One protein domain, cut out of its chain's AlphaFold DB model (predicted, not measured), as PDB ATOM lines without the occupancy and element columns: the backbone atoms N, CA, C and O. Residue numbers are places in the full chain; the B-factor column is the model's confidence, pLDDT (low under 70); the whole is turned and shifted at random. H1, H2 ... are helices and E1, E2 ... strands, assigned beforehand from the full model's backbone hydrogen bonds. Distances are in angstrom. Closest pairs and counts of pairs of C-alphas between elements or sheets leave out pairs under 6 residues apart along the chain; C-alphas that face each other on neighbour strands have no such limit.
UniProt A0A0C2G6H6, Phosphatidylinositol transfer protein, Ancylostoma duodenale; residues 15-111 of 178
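AT A GLANCE: This is residues 15 to 111 of the 178 residues of the protein "Phosphatidylinositol transfer protein" of Ancylostoma duodenale (UniProt A0A0C2G6H6). The main picture is a single twisted wall of five strands, with the long hairpin E1 and E2 bending over at one end and the short helices H1 and H2 beyond the other end. Residues 15 to 23 stick out as a free tail. The printed part has 97 residues, with E1, E2, H1, H2, E3, E4 and E5 along it; the antiparallel sheet has the order E1 - E2 - E3 - E4 - E5. It is mostly strand and loose, with a radius of gyration of the C-alphas of 15.8 A and spans of 47 by 36 by 24 A.

HOW THE PARTS SIT: E1, residues 27 to 42, and E2, residues 45 to 57, form a hairpin at 161 degrees; N 33 and O 51, 3.1 A apart, are within hydrogen-bond range. E1 bends by 116 degrees at residue 37, and E2 by 69 degrees at residue 48. H1, residues 64 to 69, is not on the sheet. H2, residues 72 to 75, only grazes the sheet; its closest C-alphas to E2 are those of Phe 75 and Arg 57, 5.7 A apart. Every O i to N i+4 pair of H1 is within hydrogen-bond range; H2 is too short for one. E3, residues 76 to 84, is antiparallel to E2, with N 52 and O 81 at 2.8 A. E3, E4, residues 87 to 93, and E5, residues 103 to 109, form a meander, each strand the antiparallel neighbour of the one before, with N 80 and O 91 at 2.9 A and N 90 and O 106 at 2.8 A.

IN THESE COORDINATES: E1 begins at C-alpha 27 (176.626, 123.765, 170.565) and is 27.3 A long, E2 34.2 A and E3 25.6 A. E5 ends at C-alpha 109 (192.468, 114.246, 188.160).

THE WHOLE: The C-alphas farthest apart, of Gly 44 and Val 65, are 46.9 A apart. The printed part has no cut and no long link between named elements. Residues 15 to 25 have pLDDT under 70.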
ATOM      1  N   ASN A  15     174.729 117.600 182.067       31.28
ATOM      2  CA  ASN A  15     174.583 116.145 182.062       31.28
ATOM      3  C   ASN A  15     174.242 115.677 180.642       31.28
ATOM      4  O   ASN A  15     173.222 116.048 180.063       31.28
ATOM      5  N   GLY A  16     175.131 114.868 180.063       29.08
ATOM      6  CA  GLY A  16     175.010 114.348 178.707       29.08
ATOM      7  C   GLY A  16     174.624 112.867 178.650       29.08
ATOM      8  O   GLY A  16     175.317 112.024 179.206       29.08
ATOM      9  N   ARG A  17     173.611 112.596 177.810       34.00
ATOM     10  CA  ARG A  17     173.265 111.349 177.083       34.00
ATOM     11  C   ARG A  17     172.431 110.270 177.793       34.00
ATOM     12  O   ARG A  17     172.951 109.260 178.248       34.00
ATOM     13  N   LYS A  18     171.111 110.352 177.594       29.41
ATOM     14  CA  LYS A  18     170.346 109.619 176.550       29.41
ATOM     15  C   LYS A  18     168.875 110.045 176.667       29.41
ATOM     16  O   LYS A  18     168.256 109.752 177.679       29.41
ATOM     17  N   GLY A  19     168.325 110.725 175.657       28.06
ATOM     18  CA  GLY A  19     166.881 111.004 175.622       28.06
ATOM     19  C   GLY A  19     166.400 112.277 174.922       28.06
ATOM     20  O   GLY A  19     165.198 112.406 174.746       28.06
ATOM     21  N   GLU A  20     167.267 113.195 174.483       32.69
ATOM     22  CA  GLU A  20     166.798 114.449 173.864       32.69
ATOM     23  C   GLU A  20     167.531 114.753 172.552       32.69
ATOM     24  O   GLU A  20     168.575 115.403 172.523       32.69
ATOM     25  N   ASN A  21     166.951 114.310 171.435       30.09
ATOM     26  CA  ASN A  21     167.424 114.618 170.078       30.09
ATOM     27  C   ASN A  21     167.124 116.072 169.632       30.09
ATOM     28  O   ASN A  21     167.168 116.362 168.443       30.09
ATOM     29  N   SER A  22     166.851 116.994 170.561       38.12
ATOM     30  CA  SER A  22     166.668 118.436 170.305       38.12
ATOM     31  C   SER A  22     167.607 119.328 171.136       38.12
ATOM     32  O   SER A  22     167.456 120.548 171.157       38.12
ATOM     33  N   HIS A  23     168.550 118.737 171.885       43.34
ATOM     34  CA  HIS A  23     169.331 119.444 172.913       43.34
ATOM     35  C   HIS A  23     170.700 119.968 172.430       43.34
ATOM     36  O   HIS A  23     171.352 120.726 173.144       43.34
ATOM     37  N   CYS A  24     171.151 119.593 171.226       49.66
ATOM     38  CA  CYS A  24     172.504 119.901 170.735       49.66
ATOM     39  C   CYS A  24     172.584 121.090 169.755       49.66
ATOM     40  O   CYS A  24     173.687 121.499 169.399       49.66
ATOM     41  N   ASP A  25     171.460 121.691 169.354       57.59
ATOM     42  CA  ASP A  25     171.439 122.753 168.326       57.59
ATOM     43  C   ASP A  25     172.206 124.024 168.736       57.59
ATOM     44  O   ASP A  25     172.642 124.816 167.903       57.59
ATOM     45  N   ASN A  26     172.417 124.202 170.040       75.00
ATOM     46  CA  ASN A  26     173.086 125.358 170.622       75.00
ATOM     47  C   ASN A  26     174.612 125.191 170.770       75.00
ATOM     48  O   ASN A  26     175.267 126.116 171.250       75.00
ATOM     49  N   ILE A  27     175.191 124.043 170.397       83.50
ATOM     50  CA  ILE A  27     176.626 123.765 170.565       83.50
ATOM     51  C   ILE A  27     177.305 123.748 169.201       83.50
ATOM     52  O   ILE A  27     176.986 122.937 168.334       83.50
ATOM     53  N   ARG A  28     178.306 124.608 169.022       87.62
ATOM     54  CA  ARG A  28     179.172 124.602 167.846       87.62
ATOM     55  C   ARG A  28     180.511 123.972 168.197       87.62
ATOM     56  O   ARG A  28     181.301 124.559 168.932       87.62
ATOM     57  N   PHE A  29     180.795 122.815 167.610       87.38
ATOM     58  CA  PHE A  29     182.144 122.256 167.586       87.38
ATOM     59  C   PHE A  29     183.005 123.049 166.605       87.38
ATOM     60  O   PHE A  29     182.611 123.250 165.455       87.38
ATOM     61  N   VAL A  30     184.158 123.536 167.066       93.06
ATOM     62  CA  VAL A  30     185.036 124.396 166.262       93.06
ATOM     63  C   VAL A  30     186.324 123.673 165.896       93.06
ATOM     64  O   VAL A  30     186.715 123.697 164.732       93.06
ATOM     65  N   LYS A  31     186.994 123.039 166.868       93.12
ATOM     66  CA  LYS A  31     188.245 122.299 166.641       93.12
ATOM     67  C   LYS A  31     188.315 121.064 167.527       93.12
ATOM     68  O   LYS A  31     187.830 121.082 168.656       93.12
ATOM     69  N   GLN A  32     188.964 120.029 167.011       95.81
ATOM     70  CA  GLN A  32     189.373 118.854 167.766       95.81
ATOM     71  C   GLN A  32     190.638 118.282 167.129       95.81
ATOM     72  O   GLN A  32     190.684 118.128 165.909       95.81
ATOM     73  N   TYR A  33     191.651 117.995 167.939       93.88
ATOM     74  CA  TYR A  33     192.876 117.331 167.496       93.88
ATOM     75  C   TYR A  33     193.543 116.611 168.663       93.88
ATOM     76  O   TYR A  33     193.348 116.981 169.823       93.88
ATOM     77  N   ASP A  34     194.345 115.606 168.344       97.19
ATOM     78  CA  ASP A  34     195.184 114.943 169.330       97.19
ATOM     79  C   ASP A  34     196.496 115.709 169.504       97.19
ATOM     80  O   ASP A  34     197.062 116.239 168.543       97.19
ATOM     81  N   PHE A  35     196.964 115.785 170.742       95.94
ATOM     82  CA  PHE A  35     198.249 116.362 171.108       95.94
ATOM     83  C   PHE A  35     199.112 115.305 171.790       95.94
ATOM     84  O   PHE A  35     198.603 114.366 172.410       95.94
ATOM     85  N   PHE A  36     200.426 115.478 171.686       95.44
ATOM     86  CA  PHE A  36     201.406 114.532 172.194       95.44
ATOM     87  C   PHE A  36     202.522 115.272 172.918       95.44
ATOM     88  O   PHE A  36     202.982 116.307 172.435       95.44
ATOM     89  N   ASP A  37     202.943 114.727 174.057       92.06
ATOM     90  CA  ASP A  37     204.069 115.204 174.866       92.06
ATOM     91  C   ASP A  37     204.039 116.715 175.187       92.06
ATOM     92  O   ASP A  37     205.072 117.382 175.291       92.06
ATOM     93  N   ASP A  38     202.843 117.270 175.394       90.88
ATOM     94  CA  ASP A  38     202.649 118.680 175.717       90.88
ATOM     95  C   ASP A  38     202.887 118.921 177.216       90.88
ATOM     96  O   ASP A  38     202.144 118.449 178.082       90.88
ATOM     97  N   SER A  39     203.954 119.658 177.524       89.31
ATOM     98  CA  SER A  39     204.358 120.023 178.888       89.31
ATOM     99  C   SER A  39     203.774 121.355 179.374       89.31
ATOM    100  O   SER A  39     203.961 121.721 180.533       89.31
ATOM    101  N   SER A  40     203.052 122.084 178.515       88.00
ATOM    102  CA  SER A  40     202.423 123.366 178.863       88.00
ATOM    103  C   SER A  40     201.106 123.203 179.631       88.00
ATOM    104  O   SER A  40     200.635 124.136 180.286       88.00
ATOM    105  N   ILE A  41     200.509 122.010 179.573       86.75
ATOM    106  CA  ILE A  41     199.186 121.724 180.132       86.75
ATOM    107  C   ILE A  41     199.255 121.510 181.647       86.75
ATOM    108  O   ILE A  41     198.459 122.107 182.376       86.75
ATOM    109  N   PHE A  42     200.205 120.685 182.102       85.94
ATOM    110  CA  PHE A  42     200.402 120.338 183.508       85.94
ATOM    111  C   PHE A  42     201.882 120.489 183.905       85.94
ATOM    112  O   PHE A  42     202.747 119.872 183.278       85.94
ATOM    113  N   PRO A  43     202.206 121.275 184.949       82.25
ATOM    114  CA  PRO A  43     203.591 121.525 185.331       82.25
ATOM    115  C   PRO A  43     204.375 120.242 185.631       82.25
ATOM    116  O   PRO A  43     203.952 119.405 186.426       82.25
ATOM    117  N   GLY A  44     205.555 120.110 185.020       83.31
ATOM    118  CA  GLY A  44     206.483 119.009 185.294       83.31
ATOM    119  C   GLY A  44     206.111 117.667 184.659       83.31
ATOM    120  O   GLY A  44     206.771 116.671 184.954       83.31
ATOM    121  N   LYS A  45     205.095 117.613 183.785       88.62
ATOM    122  CA  LYS A  45     204.713 116.386 183.077       88.62
ATOM    123  C   LYS A  45     204.286 116.677 181.641       88.62
ATOM    124  O   LYS A  45     203.373 117.460 181.412       88.62
ATOM    125  N   ALA A  46     204.919 116.000 180.687       92.31
ATOM    126  CA  ALA A  46     204.448 115.960 179.310       92.31
ATOM    127  C   ALA A  46     203.208 115.057 179.223       92.31
ATOM    128  O   ALA A  46     203.207 113.947 179.765       92.31
ATOM    129  N   LEU A  47     202.142 115.556 178.598       93.81
ATOM    130  CA  LEU A  47     200.870 114.856 178.474       93.81
ATOM    131  C   LEU A  47     200.479 114.682 177.008       93.81
ATOM    132  O   LEU A  47     200.720 115.550 176.174       93.81
ATOM    133  N   SER A  48     199.801 113.574 176.733       95.31
ATOM    134  CA  SER A  48     199.205 113.270 175.435       95.31
ATOM    135  C   SER A  48     197.712 113.047 175.625       95.31
ATOM    136  O   SER A  48     197.286 112.513 176.654       95.31
ATOM    137  N   GLY A  49     196.907 113.465 174.661       95.69
ATOM    138  CA  GLY A  49     195.458 113.430 174.793       95.69
ATOM    139  C   GLY A  49     194.755 114.118 173.639       95.69
ATOM    140  O   GLY A  49     195.338 114.335 172.580       95.69
ATOM    141  N   THR A  50     193.500 114.491 173.859       96.38
ATOM    142  CA  THR A  50     192.680 115.160 172.846       96.38
ATOM    143  C   THR A  50     192.306 116.556 173.315       96.38
ATOM    144  O   THR A  50     191.788 116.745 174.419       96.38
ATOM    145  N   TYR A  51     192.553 117.544 172.462       96.88
ATOM    146  CA  TYR A  51     192.063 118.903 172.624       96.88
ATOM    147  C   TYR A  51     190.718 119.060 171.915       96.88
ATOM    148  O   TYR A  51     190.527 118.565 170.802       96.88
ATOM    149  N   THR A  52     189.795 119.799 172.528       96.06
ATOM    150  CA  THR A  52     188.534 120.220 171.906       96.06
ATOM    151  C   THR A  52     188.257 121.693 172.175       96.06
ATOM    152  O   THR A  52     188.546 122.199 173.255       96.06
ATOM    153  N   TYR A  53     187.655 122.359 171.192       96.12
ATOM    154  CA  TYR A  53     187.180 123.734 171.296       96.12
ATOM    155  C   TYR A  53     185.721 123.815 170.856       96.12
ATOM    156  O   TYR A  53     185.387 123.488 169.707       96.12
ATOM    157  N   LYS A  54     184.853 124.244 171.773       96.06
ATOM    158  CA  LYS A  54     183.404 124.343 171.570       96.06
ATOM    159  C   LYS A  54     182.896 125.730 171.935       96.06
ATOM    160  O   LYS A  54     183.428 126.390 172.822       96.06
ATOM    161  N   ILE A  55     181.830 126.148 171.261       94.94
ATOM    162  CA  ILE A  55     181.095 127.373 171.578       94.94
ATOM    163  C   ILE A  55     179.652 126.992 171.891       94.94
ATOM    164  O   ILE A  55     178.956 126.441 171.037       94.94
ATOM    165  N   TYR A  56     179.195 127.316 173.093       94.12
ATOM    166  CA  TYR A  56     177.818 127.142 173.535       94.12
ATOM    167  C   TYR A  56     177.060 128.456 173.379       94.12
ATOM    168  O   TYR A  56     177.494 129.492 173.874       94.12
ATOM    169  N   ARG A  57     175.902 128.413 172.722       93.06
ATOM    170  CA  ARG A  57     175.000 129.558 172.559       93.06
ATOM    171  C   ARG A  57     173.778 129.389 173.434       93.06
ATOM    172  O   ARG A  57     172.857 128.644 173.119       93.06
ATOM    173  N   LEU A  58     173.759 130.103 174.547       92.69
ATOM    174  CA  LEU A  58     172.808 129.867 175.628       92.69
ATOM    175  C   LEU A  58     171.609 130.818 175.604       92.69
ATOM    176  O   LEU A  58     170.729 130.706 176.454       92.69
ATOM    177  N   LYS A  59     171.524 131.731 174.626       89.94
ATOM    178  CA  LYS A  59     170.491 132.779 174.612       89.94
ATOM    179  C   LYS A  59     169.079 132.199 174.661       89.94
ATOM    180  O   LYS A  59     168.269 132.652 175.457       89.94
ATOM    181  N   SER A  60     168.810 131.153 173.877       89.19
ATOM    182  CA  SER A  60     167.505 130.475 173.840       89.19
ATOM    183  C   SER A  60     167.153 129.727 175.132       89.19
ATOM    184  O   SER A  60     165.993 129.376 175.330       89.19
ATOM    185  N   LYS A  61     168.133 129.486 176.011       87.50
ATOM    186  CA  LYS A  61     167.974 128.792 177.297       87.50
ATOM    187  C   LYS A  61     167.972 129.748 178.496       87.50
ATOM    188  O   LYS A  61     167.604 129.338 179.590       87.50
ATOM    189  N   ALA A  62     168.362 131.008 178.308       89.31
ATOM    190  CA  ALA A  62     168.371 132.004 179.372       89.31
ATOM    191  C   ALA A  62     166.951 132.531 179.674       89.31
ATOM    192  O   ALA A  62     166.123 132.617 178.762       89.31
ATOM    193  N   PRO A  63     166.657 132.964 180.914       91.94
ATOM    194  CA  PRO A  63     165.414 133.664 181.234       91.94
ATOM    195  C   PRO A  63     165.151 134.850 180.290       91.94
ATOM    196  O   PRO A  63     166.057 135.636 180.005       91.94
ATOM    197  N   TRP A  64     163.902 135.010 179.838       91.06
ATOM    198  CA  TRP A  64     163.507 136.022 178.839       91.06
ATOM    199  C   TRP A  64     163.955 137.448 179.194       91.06
ATOM    200  O   TRP A  64     164.414 138.187 178.324       91.06
ATOM    201  N   VAL A  65     163.877 137.816 180.476       94.69
ATOM    202  CA  VAL A  65     164.312 139.133 180.966       94.69
ATOM    203  C   VAL A  65     165.790 139.374 180.644       94.69
ATOM    204  O   VAL A  65     166.139 140.429 180.121       94.69
ATOM    205  N   LEU A  66     166.661 138.381 180.860       93.75
ATOM    206  CA  LEU A  66     168.091 138.502 180.563       93.75
ATOM    207  C   LEU A  66     168.339 138.640 179.060       93.75
ATOM    208  O   LEU A  66     169.158 139.457 178.650       93.75
ATOM    209  N   GLN A  67     167.596 137.896 178.233       93.50
ATOM    210  CA  GLN A  67     167.730 137.949 176.771       93.50
ATOM    211  C   GLN A  67     167.460 139.345 176.183       93.50
ATOM    212  O   GLN A  67     167.934 139.638 175.081       93.50
ATOM    213  N   LYS A  68     166.665 140.170 176.879       94.31
ATOM    214  CA  LYS A  68     166.341 141.550 176.492       94.31
ATOM    215  C   LYS A  68     167.354 142.572 176.994       94.31
ATOM    216  O   LYS A  68     167.536 143.590 176.335       94.31
ATOM    217  N   ILE A  69     167.977 142.314 178.140       95.94
ATOM    218  CA  ILE A  69     168.931 143.232 178.774       95.94
ATOM    219  C   ILE A  69     170.323 143.083 178.155       95.94
ATOM    220  O   ILE A  69     171.018 144.078 177.965       95.94
ATOM    221  N   PHE A  70     170.731 141.853 177.838       94.62
ATOM    222  CA  PHE A  70     172.091 141.566 177.399       94.62
ATOM    223  C   PHE A  70     172.215 141.377 175.879       94.62
ATOM    224  O   PHE A  70     171.295 140.859 175.230       94.62
ATOM    225  N   PRO A  71     173.373 141.754 175.303       95.38
ATOM    226  CA  PRO A  71     173.668 141.516 173.896       95.38
ATOM    227  C   PRO A  71     173.839 140.009 173.614       95.38
ATOM    228  O   PRO A  71     173.919 139.196 174.535       95.38
ATOM    229  N   ASN A  72     173.850 139.600 172.341       91.88
ATOM    230  CA  ASN A  72     173.916 138.174 171.974       91.88
ATOM    231  C   ASN A  72     175.213 137.512 172.458       91.88
ATOM    232  O   ASN A  72     175.198 136.369 172.907       91.88
ATOM    233  N   GLU A  73     176.302 138.268 172.410       93.81
ATOM    234  CA  GLU A  73     177.662 137.899 172.779       93.81
ATOM    235  C   GLU A  73     177.771 137.524 174.262       93.81
ATOM    236  O   GLU A  73     178.603 136.701 174.634       93.81
ATOM    237  N   ALA A  74     176.891 138.060 175.117       94.12
ATOM    238  CA  ALA A  74     176.820 137.694 176.533       94.12
ATOM    239  C   ALA A  74     176.376 136.241 176.758       94.12
ATOM    240  O   ALA A  74     176.578 135.690 177.836       94.12
ATOM    241  N   PHE A  75     175.772 135.614 175.747       94.12
ATOM    242  CA  PHE A  75     175.279 134.243 175.813       94.12
ATOM    243  C   PHE A  75     176.156 133.252 175.039       94.12
ATOM    244  O   PHE A  75     175.728 132.115 174.830       94.12
ATOM    245  N   GLU A  76     177.345 133.661 174.592       94.69
ATOM    246  CA  GLU A  76     178.314 132.775 173.946       94.69
ATOM    247  C   GLU A  76     179.395 132.342 174.939       94.69
ATOM    248  O   GLU A  76     180.221 133.138 175.378       94.69
ATOM    249  N   VAL A  77     179.403 131.062 175.293       95.06
ATOM    250  CA  VAL A  77     180.385 130.482 176.210       95.06
ATOM    251  C   VAL A  77     181.375 129.652 175.411       95.06
ATOM    252  O   VAL A  77     180.989 128.769 174.648       95.06
ATOM    253  N   TYR A  78     182.654 129.944 175.581       96.50
ATOM    254  CA  TYR A  78     183.748 129.307 174.866       96.50
ATOM    255  C   TYR A  78     184.433 128.317 175.797       96.50
ATOM    256  O   TYR A  78     184.880 128.713 176.869       96.50
ATOM    257  N   GLU A  79     184.512 127.054 175.389       97.25
ATOM    258  CA  GLU A  79     185.154 125.977 176.142       97.25
ATOM    259  C   GLU A  79     186.349 125.439 175.360       97.25
ATOM    260  O   GLU A  79     186.190 124.921 174.252       97.25
ATOM    261  N   GLU A  80     187.526 125.519 175.966       96.56
ATOM    262  CA  GLU A  80     188.733 124.813 175.544       96.56
ATOM    263  C   GLU A  80     189.020 123.690 176.533       96.56
ATOM    264  O   GLU A  80     189.203 123.951 177.719       96.56
ATOM    265  N   SER A  81     189.069 122.447 176.062       96.69
ATOM    266  CA  SER A  81     189.233 121.267 176.915       96.69
ATOM    267  C   SER A  81     190.388 120.397 176.429       96.69
ATOM    268  O   SER A  81     190.368 119.926 175.293       96.69
ATOM    269  N   TRP A  82     191.351 120.132 177.310       96.81
ATOM    270  CA  TRP A  82     192.447 119.178 177.148       96.81
ATOM    271  C   TRP A  82     192.136 117.932 177.975       96.81
ATOM    272  O   TRP A  82     192.219 117.948 179.204       96.81
ATOM    273  N   ASN A  83     191.774 116.848 177.297       95.75
ATOM    274  CA  ASN A  83     191.513 115.559 177.920       95.75
ATOM    275  C   ASN A  83     192.752 114.664 177.785       95.75
ATOM    276  O   ASN A  83     192.961 114.058 176.736       95.75
ATOM    277  N   ALA A  84     193.563 114.598 178.841       94.94
ATOM    278  CA  ALA A  84     194.763 113.767 178.945       94.94
ATOM    279  C   ALA A  84     194.654 112.827 180.154       94.94
ATOM    280  O   ALA A  84     195.431 112.918 181.114       94.94
ATOM    281  N   TYR A  85     193.639 111.952 180.124       90.94
ATOM    282  CA  TYR A  85     193.332 111.033 181.220       90.94
ATOM    283  C   TYR A  85     194.614 110.404 181.813       90.94
ATOM    284  O   TYR A  85     195.427 109.851 181.071       90.94
ATOM    285  N   PRO A  86     194.814 110.476 183.145       92.31
ATOM    286  CA  PRO A  86     193.815 110.800 184.166       92.31
ATOM    287  C   PRO A  86     193.594 112.294 184.449       92.31
ATOM    288  O   PRO A  86     192.703 112.607 185.240       92.31
ATOM    289  N   TYR A  87     194.377 113.197 183.852       94.12
ATOM    290  CA  TYR A  87     194.257 114.642 184.061       94.12
ATOM    291  C   TYR A  87     193.451 115.301 182.939       94.12
ATOM    292  O   TYR A  87     193.715 115.091 181.757       94.12
ATOM    293  N   CYS A  88     192.498 116.151 183.300       94.94
ATOM    294  CA  CYS A  88     191.766 116.963 182.338       94.94
ATOM    295  C   CYS A  88     191.763 118.422 182.780       94.94
ATOM    296  O   CYS A  88     191.566 118.722 183.960       94.94
ATOM    297  N   LYS A  89     191.927 119.319 181.811       95.00
ATOM    298  CA  LYS A  89     191.871 120.767 181.995       95.00
ATOM    299  C   LYS A  89     190.836 121.348 181.057       95.00
ATOM    300  O   LYS A  89     190.882 121.070 179.865       95.00
ATOM    301  N   THR A  90     189.965 122.194 181.575       96.38
ATOM    302  CA  THR A  90     188.953 122.896 180.797       96.38
ATOM    303  C   THR A  90     188.957 124.368 181.174       96.38
ATOM    304  O   THR A  90     188.920 124.722 182.351       96.38
ATOM    305  N   ILE A  91     189.023 125.237 180.171       96.38
ATOM    306  CA  ILE A  91     188.948 126.687 180.311       96.38
ATOM    307  C   ILE A  91     187.643 127.138 179.677       96.38
ATOM    308  O   ILE A  91     187.409 126.919 178.490       96.38
ATOM    309  N   ILE A  92     186.809 127.789 180.478       96.56
ATOM    310  CA  ILE A  92     185.546 128.379 180.057       96.56
ATOM    311  C   ILE A  92     185.683 129.901 180.099       96.56
ATOM    312  O   ILE A  92     186.117 130.463 181.104       96.56
ATOM    313  N   SER A  93     185.314 130.579 179.015       96.44
ATOM    314  CA  SER A  93     185.431 132.036 178.886       96.44
ATOM    315  C   SER A  93     184.272 132.657 178.096       96.44
ATOM    316  O   SER A  93     183.486 131.963 177.449       96.44
ATOM    317  N   ASN A  94     184.159 133.986 178.159       95.25
ATOM    318  CA  ASN A  94     183.187 134.783 177.406       95.25
ATOM    319  C   ASN A  94     183.875 136.034 176.814       95.25
ATOM    320  O   ASN A  94     183.651 137.160 177.269       95.25
ATOM    321  N   PRO A  95     184.744 135.862 175.802       94.56
ATOM    322  CA  PRO A  95     185.532 136.956 175.241       94.56
ATOM    323  C   PRO A  95     184.677 138.032 174.559       94.56
ATOM    324  O   PRO A  95     185.064 139.195 174.559       94.56
ATOM    325  N   GLY A  96     183.517 137.664 174.003       92.81
ATOM    326  CA  GLY A  96     182.661 138.580 173.243       92.81
ATOM    327  C   GLY A  96     181.952 139.648 174.081       92.81
ATOM    328  O   GLY A  96     181.565 140.676 173.534       92.81
ATOM    329  N   TYR A  97     181.783 139.435 175.389       94.25
ATOM    330  CA  TYR A  97     181.087 140.387 176.261       94.25
ATOM    331  C   TYR A  97     181.871 140.693 177.542       94.25
ATOM    332  O   TYR A  97     182.144 141.857 177.822       94.25
ATOM    333  N   MET A  98     182.309 139.679 178.291       94.25
ATOM    334  CA  MET A  98     183.106 139.887 179.511       94.25
ATOM    335  C   MET A  98     184.607 140.073 179.241       94.25
ATOM    336  O   MET A  98     185.338 140.521 180.129       94.25
ATOM    337  N   GLY A  99     185.083 139.763 178.032       93.00
ATOM    338  CA  GLY A  99     186.491 139.899 177.663       93.00
ATOM    339  C   GLY A  99     187.392 139.073 178.585       93.00
ATOM    340  O   GLY A  99     187.158 137.886 178.793       93.00
ATOM    341  N   GLN A 100     188.406 139.714 179.170       91.88
ATOM    342  CA  GLN A 100     189.334 139.084 180.122       91.88
ATOM    343  C   GLN A 100     188.811 139.052 181.567       91.88
ATOM    344  O   GLN A 100     189.459 138.479 182.440       91.88
ATOM    345  N   ASN A 101     187.647 139.650 181.842       92.19
ATOM    346  CA  ASN A 101     187.097 139.725 183.198       92.19
ATOM    347  C   ASN A 101     186.413 138.423 183.642       92.19
ATOM    348  O   ASN A 101     185.986 138.326 184.792       92.19
ATOM    349  N   PHE A 102     186.280 137.434 182.750       93.00
ATOM    350  CA  PHE A 102     185.660 136.150 183.052       93.00
ATOM    351  C   PHE A 102     186.455 134.979 182.487       93.00
ATOM    352  O   PHE A 102     186.551 134.804 181.271       93.00
ATOM    353  N   THR A 103     186.931 134.143 183.405       92.38
ATOM    354  CA  THR A 103     187.559 132.857 183.116       92.38
ATOM    355  C   THR A 103     187.204 131.882 184.230       92.38
ATOM    356  O   THR A 103     187.408 132.182 185.407       92.38
ATOM    357  N   LEU A 104     186.719 130.701 183.863       94.75
ATOM    358  CA  LEU A 104     186.526 129.568 184.758       94.75
ATOM    359  C   LEU A 104     187.486 128.451 184.340       94.75
ATOM    360  O   LEU A 104     187.401 127.927 183.232       94.75
ATOM    361  N   LEU A 105     188.415 128.110 185.231       94.50
ATOM    362  CA  LEU A 105     189.372 127.024 185.047       94.50
ATOM    363  C   LEU A 105     188.908 125.808 185.850       94.50
ATOM    364  O   LEU A 105     188.833 125.857 187.077       94.50
ATOM    365  N   ILE A 106     188.634 124.712 185.153       95.31
ATOM    366  CA  ILE A 106     188.284 123.425 185.743       95.31
ATOM    367  C   ILE A 106     189.451 122.476 185.498       95.31
ATOM    368  O   ILE A 106     189.809 122.189 184.360       95.31
ATOM    369  N   GLU A 107     190.037 121.977 186.577       94.62
ATOM    370  CA  GLU A 107     191.081 120.960 186.528       94.62
ATOM    371  C   GLU A 107     190.600 119.735 187.289       94.62
ATOM    372  O   GLU A 107     190.063 119.838 188.391       94.62
ATOM    373  N   SER A 108     190.792 118.559 186.706       93.56
ATOM    374  CA  SER A 108     190.358 117.300 187.297       93.56
ATOM    375  C   SER A 108     191.438 116.241 187.146       93.56
ATOM    376  O   SER A 108     192.164 116.206 186.156       93.56
ATOM    377  N   ILE A 109     191.557 115.386 188.158       93.25
ATOM    378  CA  ILE A 109     192.468 114.246 188.160       93.25
ATOM    379  C   ILE A 109     191.736 113.014 188.682       93.25
ATOM    380  O   ILE A 109     191.037 113.075 189.695       93.25
ATOM    381  N   HIS A 110     191.891 111.901 187.975       91.50
ATOM    382  CA  HIS A 110     191.298 110.617 188.331       91.50
ATOM    383  C   HIS A 110     192.343 109.764 189.047       91.50
ATOM    384  O   HIS A 110     193.348 109.377 188.453       91.50
ATOM    385  N   LEU A 111     192.116 109.490 190.331       90.88
ATOM    386  CA  LEU A 111     193.012 108.686 191.157       90.88
ATOM    387  C   LEU A 111     192.319 107.385 191.580       90.88
ATOM    388  O   LEU A 111     191.119 107.410 191.862       90.88
TER     389      LEU A 111